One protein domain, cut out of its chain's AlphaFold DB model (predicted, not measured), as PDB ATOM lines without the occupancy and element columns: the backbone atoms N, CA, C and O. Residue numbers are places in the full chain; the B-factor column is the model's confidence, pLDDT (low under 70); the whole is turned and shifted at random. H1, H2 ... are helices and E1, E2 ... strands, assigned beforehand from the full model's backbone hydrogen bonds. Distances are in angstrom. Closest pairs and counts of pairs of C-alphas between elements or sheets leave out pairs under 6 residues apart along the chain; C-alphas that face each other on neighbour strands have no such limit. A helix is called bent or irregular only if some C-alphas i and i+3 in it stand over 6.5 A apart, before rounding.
ATOM      1  N   ALA A 268     195.049 159.165 135.953       88.38
ATOM      2  CA  ALA A 268     195.018 160.472 135.290       88.38
ATOM      3  C   ALA A 268     193.871 160.612 134.288       88.38
ATOM      4  O   ALA A 268     193.372 161.704 134.033       88.38
ATOM      5  N   GLU A 269     193.507 159.493 133.659       76.62
ATOM      6  CA  GLU A 269     192.646 159.483 132.485       76.62
ATOM      7  C   GLU A 269     191.327 160.188 132.790       76.62
ATOM      8  O   GLU A 269     190.582 159.749 133.667       76.62
ATOM      9  N   THR A 270     191.032 161.249 132.034       79.88
ATOM     10  CA  THR A 270     189.838 162.110 132.154       79.88
ATOM     11  C   THR A 270     189.789 163.033 133.374       79.88
ATOM     12  O   THR A 270     188.808 163.760 133.524       79.88
ATOM     13  N   VAL A 271     190.838 163.079 134.198       90.06
ATOM     14  CA  VAL A 271     190.917 163.984 135.352       90.06
ATOM     15  C   VAL A 271     191.432 165.350 134.925       90.06
ATOM     16  O   VAL A 271     192.440 165.460 134.226       90.06
ATOM     17  N   LEU A 272     190.740 166.397 135.358       90.31
ATOM     18  CA  LEU A 272     191.116 167.775 135.087       90.31
ATOM     19  C   LEU A 272     192.388 168.144 135.856       90.31
ATOM     20  O   LEU A 272     192.546 167.839 137.038       90.31
ATOM     21  N   GLU A 273     193.292 168.817 135.161       91.94
ATOM     22  CA  GLU A 273     194.426 169.531 135.734       91.94
ATOM     23  C   GLU A 273     194.039 170.980 136.010       91.94
ATOM     24  O   GLU A 273     194.251 171.484 137.113       91.94
ATOM     25  N   SER A 274     193.416 171.625 135.024       91.38
ATOM     26  CA  SER A 274     192.946 172.994 135.149       91.38
ATOM     27  C   SER A 274     191.715 173.267 134.295       91.38
ATOM     28  O   SER A 274     191.438 172.575 133.309       91.38
ATOM     29  N   VAL A 275     190.967 174.291 134.700       88.44
ATOM     30  CA  VAL A 275     189.863 174.849 133.919       88.44
ATOM     31  C   VAL A 275     190.007 176.361 133.870       88.44
ATOM     32  O   VAL A 275     190.087 177.016 134.907       88.44
ATOM     33  N   ASN A 276     190.012 176.920 132.666       90.81
ATOM     34  CA  ASN A 276     190.119 178.352 132.441       90.81
ATOM     35  C   ASN A 276     188.843 178.894 131.786       90.81
ATOM     36  O   ASN A 276     188.364 178.361 130.786       90.81
ATOM     37  N   TRP A 277     188.312 179.962 132.378       88.31
ATOM     38  CA  TRP A 277     187.123 180.698 131.955       88.31
ATOM     39  C   TRP A 277     187.394 182.172 131.676       88.31
ATOM     40  O   TRP A 277     186.450 182.928 131.444       88.31
ATOM     41  N   ALA A 278     188.659 182.599 131.712       91.75
ATOM     42  CA  ALA A 278     189.040 184.003 131.592       91.75
ATOM     43  C   ALA A 278     188.441 184.682 130.349       91.75
ATOM     44  O   ALA A 278     188.161 185.872 130.395       91.75
ATOM     45  N   ASN A 279     188.173 183.909 129.291       91.69
ATOM     46  CA  ASN A 279     187.730 184.403 127.987       91.69
ATOM     47  C   ASN A 279     186.257 184.084 127.667       91.69
ATOM     48  O   ASN A 279     185.835 184.131 126.511       91.69
ATOM     49  N   GLY A 280     185.460 183.714 128.676       82.81
ATOM     50  CA  GLY A 280     184.027 183.433 128.505       82.81
ATOM     51  C   GLY A 280     183.735 182.134 127.743       82.81
ATOM     52  O   GLY A 280     182.620 181.907 127.273       82.81
ATOM     53  N   VAL A 281     184.743 181.272 127.591       83.06
ATOM     54  CA  VAL A 281     184.648 179.936 126.996       83.06
ATOM     55  C   VAL A 281     185.415 178.964 127.883       83.06
ATOM     56  O   VAL A 281     186.426 179.337 128.471       83.06
ATOM     57  N   LYS A 282     184.925 177.724 127.981       83.06
ATOM     58  CA  LYS A 282     185.562 176.673 128.774       83.06
ATOM     59  C   LYS A 282     186.818 176.168 128.090       83.06
ATOM     60  O   LYS A 282     186.732 175.598 127.002       83.06
ATOM     61  N   GLU A 283     187.942 176.264 128.777       88.62
ATOM     62  CA  GLU A 283     189.175 175.599 128.382       88.62
ATOM     63  C   GLU A 283     189.560 174.592 129.461       88.62
ATOM     64  O   GLU A 283     189.743 174.951 130.621       88.62
ATOM     65  N   GLU A 284     189.649 173.316 129.090       89.06
ATOM     66  CA  GLU A 284     190.000 172.230 130.005       89.06
ATOM     67  C   GLU A 284     191.372 171.671 129.640       89.06
ATOM     68  O   GLU A 284     191.620 171.301 128.488       89.06
ATOM     69  N   ILE A 285     192.236 171.546 130.642       93.06
ATOM     70  CA  ILE A 285     193.467 170.766 130.553       93.06
ATOM     71  C   ILE A 285     193.291 169.543 131.440       93.06
ATOM     72  O   ILE A 285     192.780 169.632 132.556       93.06
ATOM     73  N   TYR A 286     193.696 168.390 130.924       92.31
ATOM     74  CA  TYR A 286     193.597 167.106 131.603       92.31
ATOM     75  C   TYR A 286     194.984 166.631 132.005       92.31
ATOM     76  O   TYR A 286     195.942 166.833 131.259       92.31
ATOM     77  N   LYS A 287     195.067 165.953 133.149       91.38
ATOM     78  CA  LYS A 287     196.323 165.394 133.646       91.38
ATOM     79  C   LYS A 287     196.841 164.318 132.692       91.38
ATOM     80  O   LYS A 287     196.076 163.515 132.154       91.38
ATOM     81  N   ASP A 288     198.154 164.292 132.510       89.56
ATOM     82  CA  ASP A 288     198.845 163.393 131.581       89.56
ATOM     83  C   ASP A 288     199.456 162.151 132.254       89.56
ATOM     84  O   ASP A 288     199.920 161.233 131.575       89.56
ATOM     85  N   SER A 289     199.447 162.118 133.587       89.88
ATOM     86  CA  SER A 289     200.136 161.137 134.418       89.88
ATOM     87  C   SER A 289     199.390 160.882 135.726       89.88
ATOM     88  O   SER A 289     198.567 161.690 136.166       89.88
ATOM     89  N   GLU A 290     199.619 159.699 136.303       92.31
ATOM     90  CA  GLU A 290     198.976 159.270 137.545       92.31
ATOM     91  C   GLU A 290     199.158 160.310 138.657       92.31
ATOM     92  O   GLU A 290     200.178 160.991 138.764       92.31
ATOM     93  N   ILE A 291     198.134 160.439 139.488       92.25
ATOM     94  CA  ILE A 291     198.014 161.522 140.451       92.25
ATOM     95  C   ILE A 291     198.310 160.961 141.825       92.25
ATOM     96  O   ILE A 291     197.576 160.106 142.322       92.25
ATOM     97  N   ARG A 292     199.335 161.494 142.479       93.62
ATOM     98  CA  ARG A 292     199.503 161.291 143.913       93.62
ATOM     99  C   ARG A 292     198.641 162.316 144.655       93.62
ATOM    100  O   ARG A 292     198.904 163.510 144.496       93.62
ATOM    101  N   PRO A 293     197.621 161.896 145.425       95.25
ATOM    102  CA  PRO A 293     196.803 162.836 146.181       95.25
ATOM    103  C   PRO A 293     197.644 163.590 147.203       95.25
ATOM    104  O   PRO A 293     198.559 163.017 147.800       95.25
ATOM    105  N   VAL A 294     197.309 164.858 147.420       94.75
ATOM    106  CA  VAL A 294     197.903 165.659 148.494       94.75
ATOM    107  C   VAL A 294     197.043 165.497 149.740       94.75
ATOM    108  O   VAL A 294     195.816 165.513 149.655       94.75
ATOM    109  N   LEU A 295     197.682 165.303 150.887       96.44
ATOM    110  CA  LEU A 295     197.036 165.232 152.182       96.44
ATOM    111  C   LEU A 295     196.936 166.631 152.767       96.44
ATOM    112  O   LEU A 295     197.954 167.268 153.019       96.44
ATOM    113  N   GLU A 296     195.711 167.065 153.019       95.75
ATOM    114  CA  GLU A 296     195.410 168.382 153.574       95.75
ATOM    115  C   GLU A 296     194.404 168.268 154.716       95.75
ATOM    116  O   GLU A 296     193.695 167.263 154.844       95.75
ATOM    117  N   TRP A 297     194.362 169.287 155.571       95.00
ATOM    118  CA  TRP A 297     193.439 169.341 156.700       95.00
ATOM    119  C   TRP A 297     191.996 169.480 156.221       95.00
ATOM    120  O   TRP A 297     191.688 170.353 155.412       95.00
ATOM    121  N   SER A 298     191.112 168.633 156.740       91.56
ATOM    122  CA  SER A 298     189.675 168.748 156.514       91.56
ATOM    123  C   SER A 298     188.870 168.094 157.630       91.56
ATOM    124  O   SER A 298     189.247 167.028 158.128       91.56
ATOM    125  N   ASP A 299     187.752 168.711 158.012       85.69
ATOM    126  CA  ASP A 299     186.705 168.080 158.829       85.69
ATOM    127  C   ASP A 299     185.455 167.704 158.005       85.69
ATOM    128  O   ASP A 299     184.549 167.022 158.492       85.69
ATOM    129  N   GLY A 300     185.443 168.072 156.723       79.19
ATOM    130  CA  GLY A 300     184.373 167.818 155.775       79.19
ATOM    131  C   GLY A 300     184.277 168.922 154.725       79.19
ATOM    132  O   GLY A 300     185.216 169.681 154.504       79.19
ATOM    133  N   MET A 301     183.134 168.989 154.048       70.38
ATOM    134  CA  MET A 301     182.821 170.051 153.091       70.38
ATOM    135  C   MET A 301     181.997 171.165 153.756       70.38
ATOM    136  O   MET A 301     180.948 170.894 154.348       70.38
ATOM    137  N   ASP A 302     182.442 172.417 153.603       69.50
ATOM    138  CA  ASP A 302     181.720 173.627 154.025       69.50
ATOM    139  C   ASP A 302     181.053 174.305 152.822       69.50
ATOM    140  O   ASP A 302     181.714 174.862 151.943       69.50
ATOM    141  N   ASN A 303     179.720 174.318 152.821       63.81
ATOM    142  CA  ASN A 303     178.933 174.933 151.758       63.81
ATOM    143  C   ASN A 303     179.096 176.464 151.654       63.81
ATOM    144  O   ASN A 303     178.788 177.070 150.629       63.81
ATOM    145  N   GLY A 304     179.586 177.132 152.693       70.56
ATOM    146  CA  GLY A 304     179.785 178.579 152.664       70.56
ATOM    147  C   GLY A 304     181.050 179.029 151.929       70.56
ATOM    148  O   GLY A 304     181.278 180.238 151.808       70.56
ATOM    149  N   LYS A 305     181.906 178.099 151.490       78.44
ATOM    150  CA  LYS A 305     183.269 178.394 151.031       78.44
ATOM    151  C   LYS A 305     183.634 177.618 149.773       78.44
ATOM    152  O   LYS A 305     182.968 176.668 149.372       78.44
ATOM    153  N   LEU A 306     184.705 178.062 149.125       81.88
ATOM    154  CA  LEU A 306     185.361 177.265 148.097       81.88
ATOM    155  C   LEU A 306     185.982 176.006 148.717       81.88
ATOM    156  O   LEU A 306     186.367 176.048 149.886       81.88
ATOM    157  N   PRO A 307     186.099 174.907 147.950       82.44
ATOM    158  CA  PRO A 307     186.716 173.674 148.422       82.44
ATOM    159  C   PRO A 307     188.229 173.877 148.549       82.44
ATOM    160  O   PRO A 307     188.991 173.666 147.607       82.44
ATOM    161  N   VAL A 308     188.653 174.352 149.712       87.00
ATOM    162  CA  VAL A 308     190.051 174.583 150.085       87.00
ATOM    163  C   VAL A 308     190.315 173.920 151.439       87.00
ATOM    164  O   VAL A 308     189.358 173.695 152.181       87.00
ATOM    165  N   PRO A 309     191.577 173.605 151.774       90.50
ATOM    166  CA  PRO A 309     191.920 173.002 153.053       90.50
ATOM    167  C   PRO A 309     191.461 173.827 154.252       90.50
ATOM    168  O   PRO A 309     191.505 175.062 154.237       90.50
ATOM    169  N   ASP A 310     191.092 173.125 155.315       90.56
ATOM    170  CA  ASP A 310     190.821 173.714 156.616       90.56
ATOM    171  C   ASP A 310     192.119 174.078 157.350       90.56
ATOM    172  O   ASP A 310     193.243 173.801 156.925       90.56
ATOM    173  N   SER A 311     191.975 174.738 158.498       87.38
ATOM    174  CA  SER A 311     193.117 175.085 159.335       87.38
ATOM    175  C   SER A 311     193.546 173.911 160.211       87.38
ATOM    176  O   SER A 311     192.720 173.302 160.884       87.38
ATOM    177  N   LYS A 312     194.862 173.693 160.325       89.19
ATOM    178  CA  LYS A 312     195.476 172.793 161.319       89.19
ATOM    179  C   LYS A 312     195.036 173.067 162.763       89.19
ATOM    180  O   LYS A 312     195.092 172.169 163.599       89.19
ATOM    181  N   ASP A 313     194.675 174.312 163.073       88.38
ATOM    182  CA  ASP A 313     194.281 174.720 164.424       88.38
ATOM    183  C   ASP A 313     192.840 174.310 164.777       88.38
ATOM    184  O   ASP A 313     192.430 174.446 165.935       88.38
ATOM    185  N   ASP A 314     192.065 173.808 163.810       87.75
ATOM    186  CA  ASP A 314     190.747 173.246 164.078       87.75
ATOM    187  C   ASP A 314     190.883 171.888 164.802       87.75
ATOM    188  O   ASP A 314     191.616 171.003 164.363       87.75
ATOM    189  N   PRO A 315     190.211 171.674 165.945       86.38
ATOM    190  CA  PRO A 315     190.324 170.418 166.684       86.38
ATOM    191  C   PRO A 315     189.674 169.207 165.995       86.38
ATOM    192  O   PRO A 315     189.896 168.085 166.457       86.38
ATOM    193  N   ASN A 316     188.849 169.405 164.962       87.06
ATOM    194  CA  ASN A 316     188.093 168.340 164.300       87.06
ATOM    195  C   ASN A 316     188.714 167.884 162.974       87.06
ATOM    196  O   ASN A 316     188.284 166.863 162.434       87.06
ATOM    197  N   VAL A 317     189.719 168.600 162.458       91.81
ATOM    198  CA  VAL A 317     190.319 168.268 161.163       91.81
ATOM    199  C   VAL A 317     191.237 167.056 161.248       91.81
ATOM    200  O   VAL A 317     191.917 166.803 162.247       91.81
ATOM    201  N   LYS A 318     191.308 166.324 160.140       94.00
ATOM    202  CA  LYS A 318     192.332 165.311 159.880       94.00
ATOM    203  C   LYS A 318     192.954 165.546 158.512       94.00
ATOM    204  O   LYS A 318     192.362 166.194 157.659       94.00
ATOM    205  N   LEU A 319     194.134 164.980 158.301       95.62
ATOM    206  CA  LEU A 319     194.746 164.858 156.989       95.62
ATOM    207  C   LEU A 319     193.970 163.825 156.166       95.62
ATOM    208  O   LEU A 319     193.924 162.646 156.531       95.62
ATOM    209  N   VAL A 320     193.365 164.285 155.073       94.81
ATOM    210  CA  VAL A 320     192.592 163.486 154.108       94.81
ATOM    211  C   VAL A 320     193.129 163.739 152.690       94.81
ATOM    212  O   VAL A 320     193.735 164.786 152.458       94.81
ATOM    213  N   PRO A 321     192.940 162.815 151.732       95.62
ATOM    214  CA  PRO A 321     193.510 162.957 150.398       95.62
ATOM    215  C   PRO A 321     192.643 163.828 149.483       95.62
ATOM    216  O   PRO A 321     191.420 163.688 149.429       95.62
ATOM    217  N   PHE A 322     193.301 164.679 148.701       94.00
ATOM    218  CA  PHE A 322     192.688 165.571 147.725       94.00
ATOM    219  C   PHE A 322     193.329 165.436 146.343       94.00
ATOM    220  O   PHE A 322     194.550 165.311 146.213       94.00
ATOM    221  N   ASN A 323     192.501 165.540 145.301       92.81
ATOM    222  CA  ASN A 323     192.964 165.968 143.987       92.81
ATOM    223  C   ASN A 323     192.841 167.492 143.871       92.81
ATOM    224  O   ASN A 323     191.863 168.074 144.333       92.81
ATOM    225  N   ILE A 324     193.812 168.120 143.215       91.81
ATOM    226  CA  ILE A 324     193.858 169.571 143.029       91.81
ATOM    227  C   ILE A 324     193.598 169.904 141.561       91.81
ATOM    228  O   ILE A 324     194.199 169.287 140.666       91.81
ATOM    229  N   ILE A 325     192.720 170.884 141.342       90.94
ATOM    230  CA  ILE A 325     192.426 171.481 140.038       90.94
ATOM    231  C   ILE A 325     192.615 172.990 140.139       90.94
ATOM    232  O   ILE A 325     191.980 173.631 140.975       90.94
ATOM    233  N   THR A 326     193.432 173.563 139.260       92.50
ATOM    234  CA  THR A 326     193.589 175.018 139.167       92.50
ATOM    235  C   THR A 326     192.460 175.610 138.328       92.50
ATOM    236  O   THR A 326     192.224 175.177 137.199       92.50
ATOM    237  N   VAL A 327     191.753 176.603 138.858       90.25
ATOM    238  CA  VAL A 327     190.602 177.221 138.187       90.25
ATOM    239  C   VAL A 327     190.839 178.701 137.998       90.25
ATOM    240  O   VAL A 327     191.206 179.385 138.950       90.25
ATOM    241  N   THR A 328     190.580 179.194 136.790       92.12
ATOM    242  CA  THR A 328     190.691 180.616 136.455       92.12
ATOM    243  C   THR A 328     189.344 181.170 136.013       92.12
ATOM    244  O   THR A 328     188.725 180.611 135.109       92.12
ATOM    245  N   TRP A 329     188.876 182.258 136.631       91.19
ATOM    246  CA  TRP A 329     187.594 182.892 136.302       91.19
ATOM    247  C   TRP A 329     187.536 184.359 136.736       91.19
ATOM    248  O   TRP A 329     188.306 184.805 137.587       91.19
ATOM    249  N   TRP A 330     186.590 185.113 136.176       91.75
ATOM    250  CA  TRP A 330     186.306 186.480 136.607       91.75
ATOM    251  C   TRP A 330     185.295 186.513 137.750       91.75
ATOM    252  O   TRP A 330     184.239 185.887 137.677       91.75
ATOM    253  N   ASP A 331     185.589 187.299 138.781       91.62
ATOM    254  CA  ASP A 331     184.665 187.654 139.858       91.62
ATOM    255  C   ASP A 331     184.330 189.141 139.771       91.62
ATOM    256  O   ASP A 331     185.219 189.955 139.531       91.62
ATOM    257  N   ALA A 332     183.078 189.523 140.017       90.88
ATOM    258  CA  ALA A 332     182.630 190.914 140.004       90.88
ATOM    259  C   ALA A 332     183.327 191.788 141.070       90.88
ATOM    260  O   ALA A 332     183.225 193.017 141.034       90.88
ATOM    261  N   GLY A 333     184.013 191.179 142.048       91.88
ATOM    262  CA  GLY A 333     184.812 191.886 143.050       91.88
ATOM    263  C   GLY A 333     183.971 192.669 144.062       91.88
ATOM    264  O   GLY A 333     184.467 193.593 144.715       91.88
ATOM    265  N   ILE A 334     182.691 192.305 144.204       91.69
ATOM    266  CA  ILE A 334     181.757 192.886 145.183       91.69
ATOM    267  C   ILE A 334     182.211 192.539 146.608       91.69
ATOM    268  O   ILE A 334     182.147 193.375 147.515       91.69
ATOM    269  N   ASN A 335     182.712 191.316 146.810       89.94
ATOM    270  CA  ASN A 335     183.288 190.900 148.081       89.94
ATOM    271  C   ASN A 335     184.684 191.522 148.252       89.94
ATOM    272  O   ASN A 335     185.587 191.305 147.446       89.94
ATOM    273  N   ALA A 336     184.861 192.295 149.326       94.81
ATOM    274  CA  ALA A 336     186.114 192.987 149.600       94.81
ATOM    275  C   ALA A 336     187.298 192.035 149.824       94.81
ATOM    276  O   ALA A 336     188.407 192.391 149.438       94.81
ATOM    277  N   ASP A 337     187.074 190.862 150.421       94.12
ATOM    278  CA  ASP A 337     188.129 189.866 150.622       94.12
ATOM    279  C   ASP A 337     188.574 189.267 149.287       94.12
ATOM    280  O   ASP A 337     189.758 189.307 148.976       94.12
ATOM    281  N   VAL A 338     187.628 188.857 148.434       92.88
ATOM    282  CA  VAL A 338     187.933 188.375 147.074       92.88
ATOM    283  C   VAL A 338     188.687 189.432 146.268       92.88
ATOM    284  O   VAL A 338     189.671 189.130 145.609       92.88
ATOM    285  N   ARG A 339     188.284 190.702 146.352       94.50
ATOM    286  CA  ARG A 339     188.962 191.778 145.617       94.50
ATOM    287  C   ARG A 339     190.388 192.054 146.108       94.50
ATOM    288  O   ARG A 339     191.222 192.492 145.322       94.50
ATOM    289  N   LEU A 340     190.661 191.873 147.400       96.00
ATOM    290  CA  LEU A 340     191.991 192.093 147.979       96.00
ATOM    291  C   LEU A 340     192.894 190.860 147.854       96.00
ATOM    292  O   LEU A 340     194.108 191.013 147.763       96.00
ATOM    293  N   ASN A 341     192.292 189.671 147.849       95.88
ATOM    294  CA  ASN A 341     192.942 188.369 147.927       95.88
ATOM    295  C   ASN A 341     192.324 187.391 146.896       95.88
ATOM    296  O   ASN A 341     191.784 186.357 147.295       95.88
ATOM    297  N   PRO A 342     192.351 187.691 145.583       93.12
ATOM    298  CA  PRO A 342     191.589 186.939 144.573       93.12
ATOM    299  C   PRO A 342     191.944 185.449 144.504       93.12
ATOM    300  O   PRO A 342     191.056 184.617 144.306       93.12
ATOM    301  N   ASP A 343     193.211 185.121 144.754       93.06
ATOM    302  CA  ASP A 343     193.753 183.766 144.602       93.06
ATOM    303  C   ASP A 343     193.801 182.985 145.927       93.06
ATOM    304  O   ASP A 343     194.042 181.780 145.942       93.06
ATOM    305  N   THR A 344     193.576 183.652 147.067       91.19
ATOM    306  CA  THR A 344     193.680 183.040 148.408       91.19
ATOM    307  C   THR A 344     192.415 183.164 149.249       91.19
ATOM    308  O   THR A 344     192.287 182.468 150.255       91.19
ATOM    309  N   SER A 345     191.457 184.007 148.855       90.81
ATOM    310  CA  SER A 345     190.166 184.096 149.533       90.81
ATOM    311  C   SER A 345     189.436 182.758 149.446       90.81
ATOM    312  O   SER A 345     189.270 182.185 148.370       90.81
ATOM    313  N   THR A 346     188.952 182.275 150.589       88.00
ATOM    314  CA  THR A 346     188.116 181.067 150.661       88.00
ATOM    315  C   THR A 346     186.655 181.375 150.337       88.00
ATOM    316  O   THR A 346     185.810 180.480 150.340       88.00
ATOM    317  N   ALA A 347     186.318 182.650 150.124       85.75
ATOM    318  CA  ALA A 347     184.966 183.058 149.816       85.75
ATOM    319  C   ALA A 347     184.584 182.596 148.408       85.75
ATOM    320  O   ALA A 347     185.341 182.731 147.441       85.75
ATOM    321  N   ILE A 348     183.345 182.129 148.306       79.38
ATOM    322  CA  ILE A 348     182.703 181.783 147.042       79.38
ATOM    323  C   ILE A 348     182.796 182.943 146.034       79.38
ATOM    324  O   ILE A 348     183.155 182.728 144.878       79.38
ATOM    325  N   GLY A 349     182.546 184.172 146.488       83.62
ATOM    326  CA  GLY A 349     182.582 185.361 145.638       83.62
ATOM    327  C   GLY A 349     181.342 185.510 144.753       83.62
ATOM    328  O   GLY A 349     180.281 184.976 145.069       83.62
ATOM    329  N   ASN A 350     181.470 186.283 143.678       84.31
ATOM    330  CA  ASN A 350     180.412 186.572 142.709       84.31
ATOM    331  C   ASN A 350     180.990 186.397 141.296       84.31
ATOM    332  O   ASN A 350     181.406 187.386 140.690       84.31
ATOM    333  N   PRO A 351     181.101 185.156 140.789       84.06
ATOM    334  CA  PRO A 351     181.569 184.910 139.430       84.06
ATOM    335  C   PRO A 351     180.742 185.682 138.397       84.06
ATOM    336  O   PRO A 351     179.538 185.846 138.573       84.06
ATOM    337  N   ILE A 352     181.391 186.162 137.339       84.75
ATOM    338  CA  ILE A 352     180.724 186.828 136.216       84.75
ATOM    339  C   ILE A 352     180.227 185.765 135.229       84.75
ATOM    340  O   ILE A 352     180.951 184.808 134.945       84.75
ATOM    341  N   ALA A 353     179.016 185.943 134.693       80.38
ATOM    342  CA  ALA A 353     178.443 185.050 133.691       80.38
ATOM    343  C   ALA A 353     179.317 184.985 132.427       80.38
ATOM    344  O   ALA A 353     179.869 185.988 131.968       80.38
ATOM    345  N   LEU A 354     179.435 183.801 131.822       79.88
ATOM    346  CA  LEU A 354     180.311 183.598 130.660       79.88
ATOM    347  C   LEU A 354     179.886 184.406 129.442       79.88
ATOM    348  O   LEU A 354     180.747 184.851 128.683       79.88
ATOM    349  N   ALA A 355     178.577 184.579 129.253       81.06
ATOM    350  CA  ALA A 355     178.030 185.396 128.183       81.06
ATOM    351  C   ALA A 355     178.551 186.836 128.275       81.06
ATOM    352  O   ALA A 355     178.971 187.398 127.260       81.06
ATOM    353  N   ASP A 356     178.619 187.379 129.488       87.75
ATOM    354  CA  ASP A 356     179.080 188.738 129.747       87.75
ATOM    355  C   ASP A 356     180.598 188.846 129.610       87.75
ATOM    356  O   ASP A 356     181.083 189.739 128.918       87.75
ATOM    357  N   VAL A 357     181.357 187.883 130.152       89.19
ATOM    358  CA  VAL A 357     182.815 187.806 129.938       89.19
ATOM    359  C   VAL A 357     183.130 187.762 128.441       89.19
ATOM    360  O   VAL A 357     183.946 188.535 127.948       89.19
ATOM    361  N   LYS A 358     182.442 186.906 127.684       90.00
ATOM    362  CA  LYS A 358     182.646 186.772 126.238       90.00
ATOM    363  C   LYS A 358     182.245 188.032 125.472       90.00
ATOM    364  O   LYS A 358     182.909 188.388 124.501       90.00
ATOM    365  N   ALA A 359     181.160 188.689 125.876       91.94
ATOM    366  CA  ALA A 359     180.689 189.927 125.262       91.94
ATOM    367  C   ALA A 359     181.568 191.139 125.614       91.94
ATOM    368  O   ALA A 359     181.576 192.112 124.859       91.94
ATOM    369  N   ALA A 360     182.320 191.074 126.716       95.06
ATOM    370  CA  ALA A 360     183.282 192.099 127.101       95.06
ATOM    371  C   ALA A 360     184.485 192.187 126.155       95.06
ATOM    372  O   ALA A 360     185.077 193.260 126.076       95.06
ATOM    373  N   ASN A 361     184.810 191.121 125.409       94.19
ATOM    374  CA  ASN A 361     185.874 191.136 124.404       94.19
ATOM    375  C   ASN A 361     185.541 192.129 123.270       94.19
ATOM    376  O   ASN A 361     184.852 191.809 122.295       94.19
ATOM    377  N   ALA A 362     186.010 193.364 123.413       90.50
ATOM    378  CA  ALA A 362     185.597 194.486 122.587       90.50
ATOM    379  C   ALA A 362     186.393 194.540 121.280       90.50
ATOM    380  O   ALA A 362     185.868 194.969 120.244       90.50
ATOM    381  N   ASP A 363     187.656 194.114 121.309       90.69
ATOM    382  CA  ASP A 363     188.531 194.122 120.137       90.69
ATOM    383  C   ASP A 363     188.494 192.813 119.324       90.69
ATOM    384  O   ASP A 363     188.953 192.790 118.176       90.69
ATOM    385  N   ASN A 364     187.799 191.797 119.842       90.38
ATOM    386  CA  ASN A 364     187.617 190.463 119.271       90.38
ATOM    387  C   ASN A 364     188.943 189.718 119.044       90.38
ATOM    388  O   ASN A 364     189.069 188.977 118.060       90.38
ATOM    389  N   ASP A 365     189.932 189.914 119.915       93.12
ATOM    390  CA  ASP A 365     191.223 189.225 119.835       93.12
ATOM    391  C   ASP A 365     191.210 187.793 120.413       93.12
ATOM    392  O   ASP A 365     192.133 187.016 120.153       93.12
ATOM    393  N   GLY A 366     190.125 187.415 121.095       90.00
ATOM    394  CA  GLY A 366     189.931 186.117 121.744       90.00
ATOM    395  C   GLY A 366     190.258 186.085 123.240       90.00
ATOM    396  O   GLY A 366     189.881 185.115 123.892       90.00
ATOM    397  N   GLU A 367     190.869 187.129 123.790       94.75
ATOM    398  CA  GLU A 367     191.197 187.275 125.208       94.75
ATOM    399  C   GLU A 367     190.330 188.367 125.851       94.75
ATOM    400  O   GLU A 367     189.877 189.287 125.180       94.75
ATOM    401  N   VAL A 368     190.048 188.271 127.152       96.00
ATOM    402  CA  VAL A 368     189.319 189.324 127.880       96.00
ATOM    403  C   VAL A 368     190.250 189.956 128.899       96.00
ATOM    404  O   VAL A 368     190.677 189.326 129.869       96.00
ATOM    405  N   SER A 369     190.568 191.227 128.689       96.75
ATOM    406  CA  SER A 369     191.420 192.011 129.580       96.75
ATOM    407  C   SER A 369     190.644 192.636 130.748       96.75
ATOM    408  O   SER A 369     189.422 192.786 130.715       96.75
ATOM    409  N   SER A 370     191.364 193.074 131.792       96.00
ATOM    410  CA  SER A 370     190.753 193.818 132.908       96.00
ATOM    411  C   SER A 370     190.070 195.107 132.447       96.00
ATOM    412  O   SER A 370     189.001 195.441 132.945       96.00
ATOM    413  N   ASP A 371     190.665 195.818 131.487       96.75
ATOM    414  CA  ASP A 371     190.101 197.070 130.974       96.75
ATOM    415  C   ASP A 371     188.779 196.824 130.231       96.75
ATOM    416  O   ASP A 371     187.848 197.619 130.347       96.75
ATOM    417  N   GLU A 372     188.680 195.716 129.495       97.38
ATOM    418  CA  GLU A 372     187.470 195.320 128.777       97.38
ATOM    419  C   GLU A 372     186.335 194.940 129.720       97.38
ATOM    420  O   GLU A 372     185.244 195.503 129.625       97.38
ATOM    421  N   ILE A 373     186.597 194.054 130.684       97.00
ATOM    422  CA  ILE A 373     185.563 193.638 131.636       97.00
ATOM    423  C   ILE A 373     185.125 194.798 132.546       97.00
ATOM    424  O   ILE A 373     183.954 194.895 132.904       97.00
ATOM    425  N   HIS A 374     186.024 195.738 132.871       97.44
ATOM    426  CA  HIS A 374     185.686 196.958 133.623       97.44
ATOM    427  C   HIS A 374     184.926 197.997 132.798       97.44
ATOM    428  O   HIS A 374     184.361 198.923 133.382       97.44
ATOM    429  N   ALA A 375     184.935 197.886 131.468       96.56
ATOM    430  CA  ALA A 375     184.203 198.761 130.556       96.56
ATOM    431  C   ALA A 375     182.887 198.146 130.055       96.56
ATOM    432  O   ALA A 375     182.090 198.867 129.452       96.56
ATOM    433  N   TYR A 376     182.667 196.851 130.293       96.56
ATOM    434  CA  TYR A 376     181.466 196.136 129.881       96.56
ATOM    435  C   TYR A 376     180.202 196.741 130.510       96.56
ATOM    436  O   TYR A 376     180.138 196.942 131.722       96.56
ATOM    437  N   ASP A 377     179.219 197.036 129.660       95.50
ATOM    438  CA  ASP A 377     177.913 197.632 129.977       95.50
ATOM    439  C   ASP A 377     176.870 196.926 129.095       95.50
ATOM    440  O   ASP A 377     176.592 197.340 127.961       95.50
ATOM    441  N   GLY A 378     176.378 195.780 129.568       91.44
ATOM    442  CA  GLY A 378     175.486 194.895 128.822       91.44
ATOM    443  C   GLY A 378     174.091 195.490 128.621       91.44
ATOM    444  O   GLY A 378     173.462 195.285 127.576       91.44
ATOM    445  N   ASP A 379     173.613 196.293 129.576       92.38
ATOM    446  CA  ASP A 379     172.292 196.930 129.520       92.38
ATOM    447  C   ASP A 379     172.292 198.304 128.811       92.38
ATOM    448  O   ASP A 379     171.226 198.855 128.506       92.38
ATOM    449  N   ASN A 380     173.478 198.808 128.451       91.25
ATOM    450  CA  ASN A 380     173.724 200.089 127.792       91.25
ATOM    451  C   ASN A 380     173.180 201.295 128.582       91.25
ATOM    452  O   ASN A 380     172.722 202.287 127.990       91.25
ATOM    453  N   ASN A 381     173.203 201.236 129.915       95.69
ATOM    454  CA  ASN A 381     172.754 202.327 130.778       95.69
ATOM    455  C   ASN A 381     173.821 203.435 130.959       95.69
ATOM    456  O   ASN A 381     173.524 204.506 131.508       95.69
ATOM    457  N   GLY A 382     175.038 203.218 130.452       93.50
ATOM    458  CA  GLY A 382     176.175 204.129 130.538       93.50
ATOM    459  C   GLY A 382     176.998 203.989 131.821       93.50
ATOM    460  O   GLY A 382     177.772 204.902 132.134       93.50
ATOM    461  N   GLN A 383     176.815 202.919 132.593       95.38
ATOM    462  CA  GLN A 383     177.623 202.525 133.745       95.38
ATOM    463  C   GLN A 383     178.138 201.102 133.519       95.38
ATOM    464  O   GLN A 383     177.344 200.248 133.151       95.38
ATOM    465  N   PRO A 384     179.426 200.822 133.775       96.19
ATOM    466  CA  PRO A 384     179.909 199.455 133.684       96.19
ATOM    467  C   PRO A 384     179.252 198.540 134.716       96.19
ATOM    468  O   PRO A 384     179.089 198.940 135.875       96.19
ATOM    469  N   ASP A 385     178.968 197.306 134.313       94.38
ATOM    470  CA  ASP A 385     178.349 196.288 135.167       94.38
ATOM    471  C   ASP A 385     179.349 195.731 136.190       94.38
ATOM    472  O   ASP A 385     179.007 195.503 137.355       94.38
ATOM    473  N   TYR A 386     180.625 195.601 135.797       95.88
ATOM    474  CA  TYR A 386     181.674 194.981 136.620       95.88
ATOM    475  C   TYR A 386     182.902 195.879 136.859       95.88
ATOM    476  O   TYR A 386     184.040 195.469 136.631       95.88
ATOM    477  N   PRO A 387     182.742 197.097 137.408       96.25
ATOM    478  CA  PRO A 387     183.839 198.060 137.559       96.25
ATOM    479  C   PRO A 387     184.900 197.647 138.595       96.25
ATOM    480  O   PRO A 387     185.922 198.316 138.734       96.25
ATOM    481  N   ASN A 388     184.645 196.594 139.377       96.38
ATOM    482  CA  ASN A 388     185.559 196.066 140.390       96.38
ATOM    483  C   ASN A 388     186.046 194.651 140.060       96.38
ATOM    484  O   ASN A 388     186.597 194.003 140.952       96.38
ATOM    485  N   ALA A 389     185.827 194.169 138.831       96.50
ATOM    486  CA  ALA A 389     186.111 192.786 138.490       96.50
ATOM    487  C   ALA A 389     187.571 192.413 138.770       96.50
ATOM    488  O   ALA A 389     188.488 193.200 138.518       96.50
ATOM    489  N   VAL A 390     187.789 191.202 139.265       96.94
ATOM    490  CA  VAL A 390     189.121 190.632 139.467       96.94
ATOM    491  C   VAL A 390     189.185 189.270 138.801       96.94
ATOM    492  O   VAL A 390     188.251 188.475 138.906       96.94
ATOM    493  N   LEU A 391     190.289 189.010 138.106       96.00
ATOM    494  CA  LEU A 391     190.591 187.676 137.613       96.00
ATOM    495  C   LEU A 391     191.150 186.876 138.787       96.00
ATOM    496  O   LEU A 391     192.091 187.324 139.443       96.00
ATOM    497  N   ARG A 392     190.541 185.728 139.064       92.81
ATOM    498  CA  ARG A 392     190.968 184.788 140.098       92.81
ATOM    499  C   ARG A 392     191.638 183.606 139.429       92.81
ATOM    500  O   ARG A 392     191.124 183.121 138.422       92.81
ATOM    501  N   GLN A 393     192.727 183.124 140.012       94.31
ATOM    502  CA  GLN A 393     193.325 181.835 139.700       94.31
ATOM    503  C   GLN A 393     193.584 181.094 141.011       94.31
ATOM    504  O   GLN A 393     194.435 181.495 141.801       94.31
ATOM    505  N   GLN A 394     192.846 180.014 141.257       90.06
ATOM    506  CA  GLN A 394     192.869 179.338 142.550       90.06
ATOM    507  C   GLN A 394     192.889 177.820 142.410       90.06
ATOM    508  O   GLN A 394     192.182 177.246 141.583       90.06
ATOM    509  N   ASP A 395     193.673 177.178 143.269       91.38
ATOM    510  CA  ASP A 395     193.676 175.730 143.427       91.38
ATOM    511  C   ASP A 395     192.478 175.295 144.273       91.38
ATOM    512  O   ASP A 395     192.317 175.717 145.420       91.38
ATOM    513  N   LEU A 396     191.639 174.441 143.691       89.81
ATOM    514  CA  LEU A 396     190.477 173.843 144.334       89.81
ATOM    515  C   LEU A 396     190.755 172.375 144.666       89.81
ATOM    516  O   LEU A 396     191.269 171.620 143.838       89.81
ATOM    517  N   TYR A 397     190.393 171.983 145.883       90.38
ATOM    518  CA  TYR A 397     190.752 170.721 146.514       90.38
ATOM    519  C   TYR A 397     189.530 169.804 146.573       90.38
ATOM    520  O   TYR A 397     188.618 169.983 147.377       90.38
ATOM    521  N   PHE A 398     189.518 168.769 145.736       88.00
ATOM    522  CA  PHE A 398     188.438 167.785 145.672       88.00
ATOM    523  C   PHE A 398     188.799 166.548 146.483       88.00
ATOM    524  O   PHE A 398     189.698 165.792 146.103       88.00
ATOM    525  N   ARG A 399     188.123 166.365 147.626       88.69
ATOM    526  CA  ARG A 399     188.402 165.256 148.544       88.69
ATOM    527  C   ARG A 399     188.122 163.926 147.858       88.69
ATOM    528  O   ARG A 399     187.094 163.751 147.206       88.69
ATOM    529  N   VAL A 400     189.021 162.973 148.048       90.75
ATOM    530  CA  VAL A 400     188.925 161.630 147.482       90.75
ATOM    531  C   VAL A 400     188.622 160.642 148.606       90.75
ATOM    532  O   VAL A 400     189.202 160.717 149.680       90.75
TER     533      VAL A 400
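This is residues 268 to 400 of the 504 residues of the protein "Methanogenesis multiheme c-type cytochrome" of Methanosarcinaceae archaeon (UniProt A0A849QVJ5). A long, strongly twisted sheet is built round the strand pair E4 and E5, which runs along the length of the domain; the hairpin E1 and E2 lies along one side of E4, and E3 pairs with the bent first part of E4 at one end. At the opposite end the short helices H2 and H3 make a small head with their loops, while H1 sits near the first residue of E5. The printed part has 133 residues, with five named strands and three named helices in the order E1 E2 E3 E4 H1 H2 H3 E5. The sheet is branched and mixed, and the class is mixed, helices and strands, with 56 residues in named elements, under half. The whole is only just loose, close to compact, with a radius of gyration of the C-alphas of 17.0 A, and only just flat, spanning 51 by 34 by 18 A.

E1, residues 272 to 276, and E2, residues 283 to 286, form an antiparallel hairpin, with N 276 and O 283 at 2.9 A. On the other side of E1 is E4, residues 318 to 331, parallel to it at 24 degrees, with N 328 and O 275 at 2.9 A. E3, residues 294 to 298, forms an antiparallel hairpin with E4, with N 322 and O 294 at 2.8 A. E4 bends by 80 degrees at residue 321, and its pairing is staggered: with E3 over residues 318 to 322, with E1 over 326 to 328. E1 and E3 lie on one side of E4; E5, residues 390 to 399, is on the other side, antiparallel at 155 degrees, with N 327 and O 394 at 2.8 A. H1, residues 336 to 340, only grazes the sheet with residues 338 to 340; the C-alphas of Arg 339 and Val 390, the closest of H1 and E5, are 6.3 A apart. H2, residues 354 to 360, is only just not on the sheet, with 4 pairs of C-alphas within 10 A. H2 touches H3, residues 370 to 375, about perpendicular at 84 degrees; their closest C-alphas, those of Ala 360 and Ile 373, are 5.3 A apart. H3 only grazes the sheet with residues 370 to 374. H1 and H3 are apart. In H1, H2 and H3 every O i to N i+4 pair is within hydrogen-bond range.

E1 begins at C-alpha 272, (191.116, 167.775, 135.087). E4 is 31.0 A long, ending at C-alpha 331, (184.665, 187.654, 139.858), and E5 is 27.0 A, ending at C-alpha 399, (188.402, 165.256, 148.544). E3 measures 11.9 A, E1 10.9 A, E2 10.1 A, H2 9.7 A, H3 8.5 A and H1 6.2 A.

The C-alphas farthest apart, those of Pro 315 and Asp 363, are 52.3 A apart. The printed part has no cut. The links E3 to E4, H1 to H2 and H3 to E5 are long. The mean pLDDT of the printed part is 90.2; residues 302 to 303 are under 70.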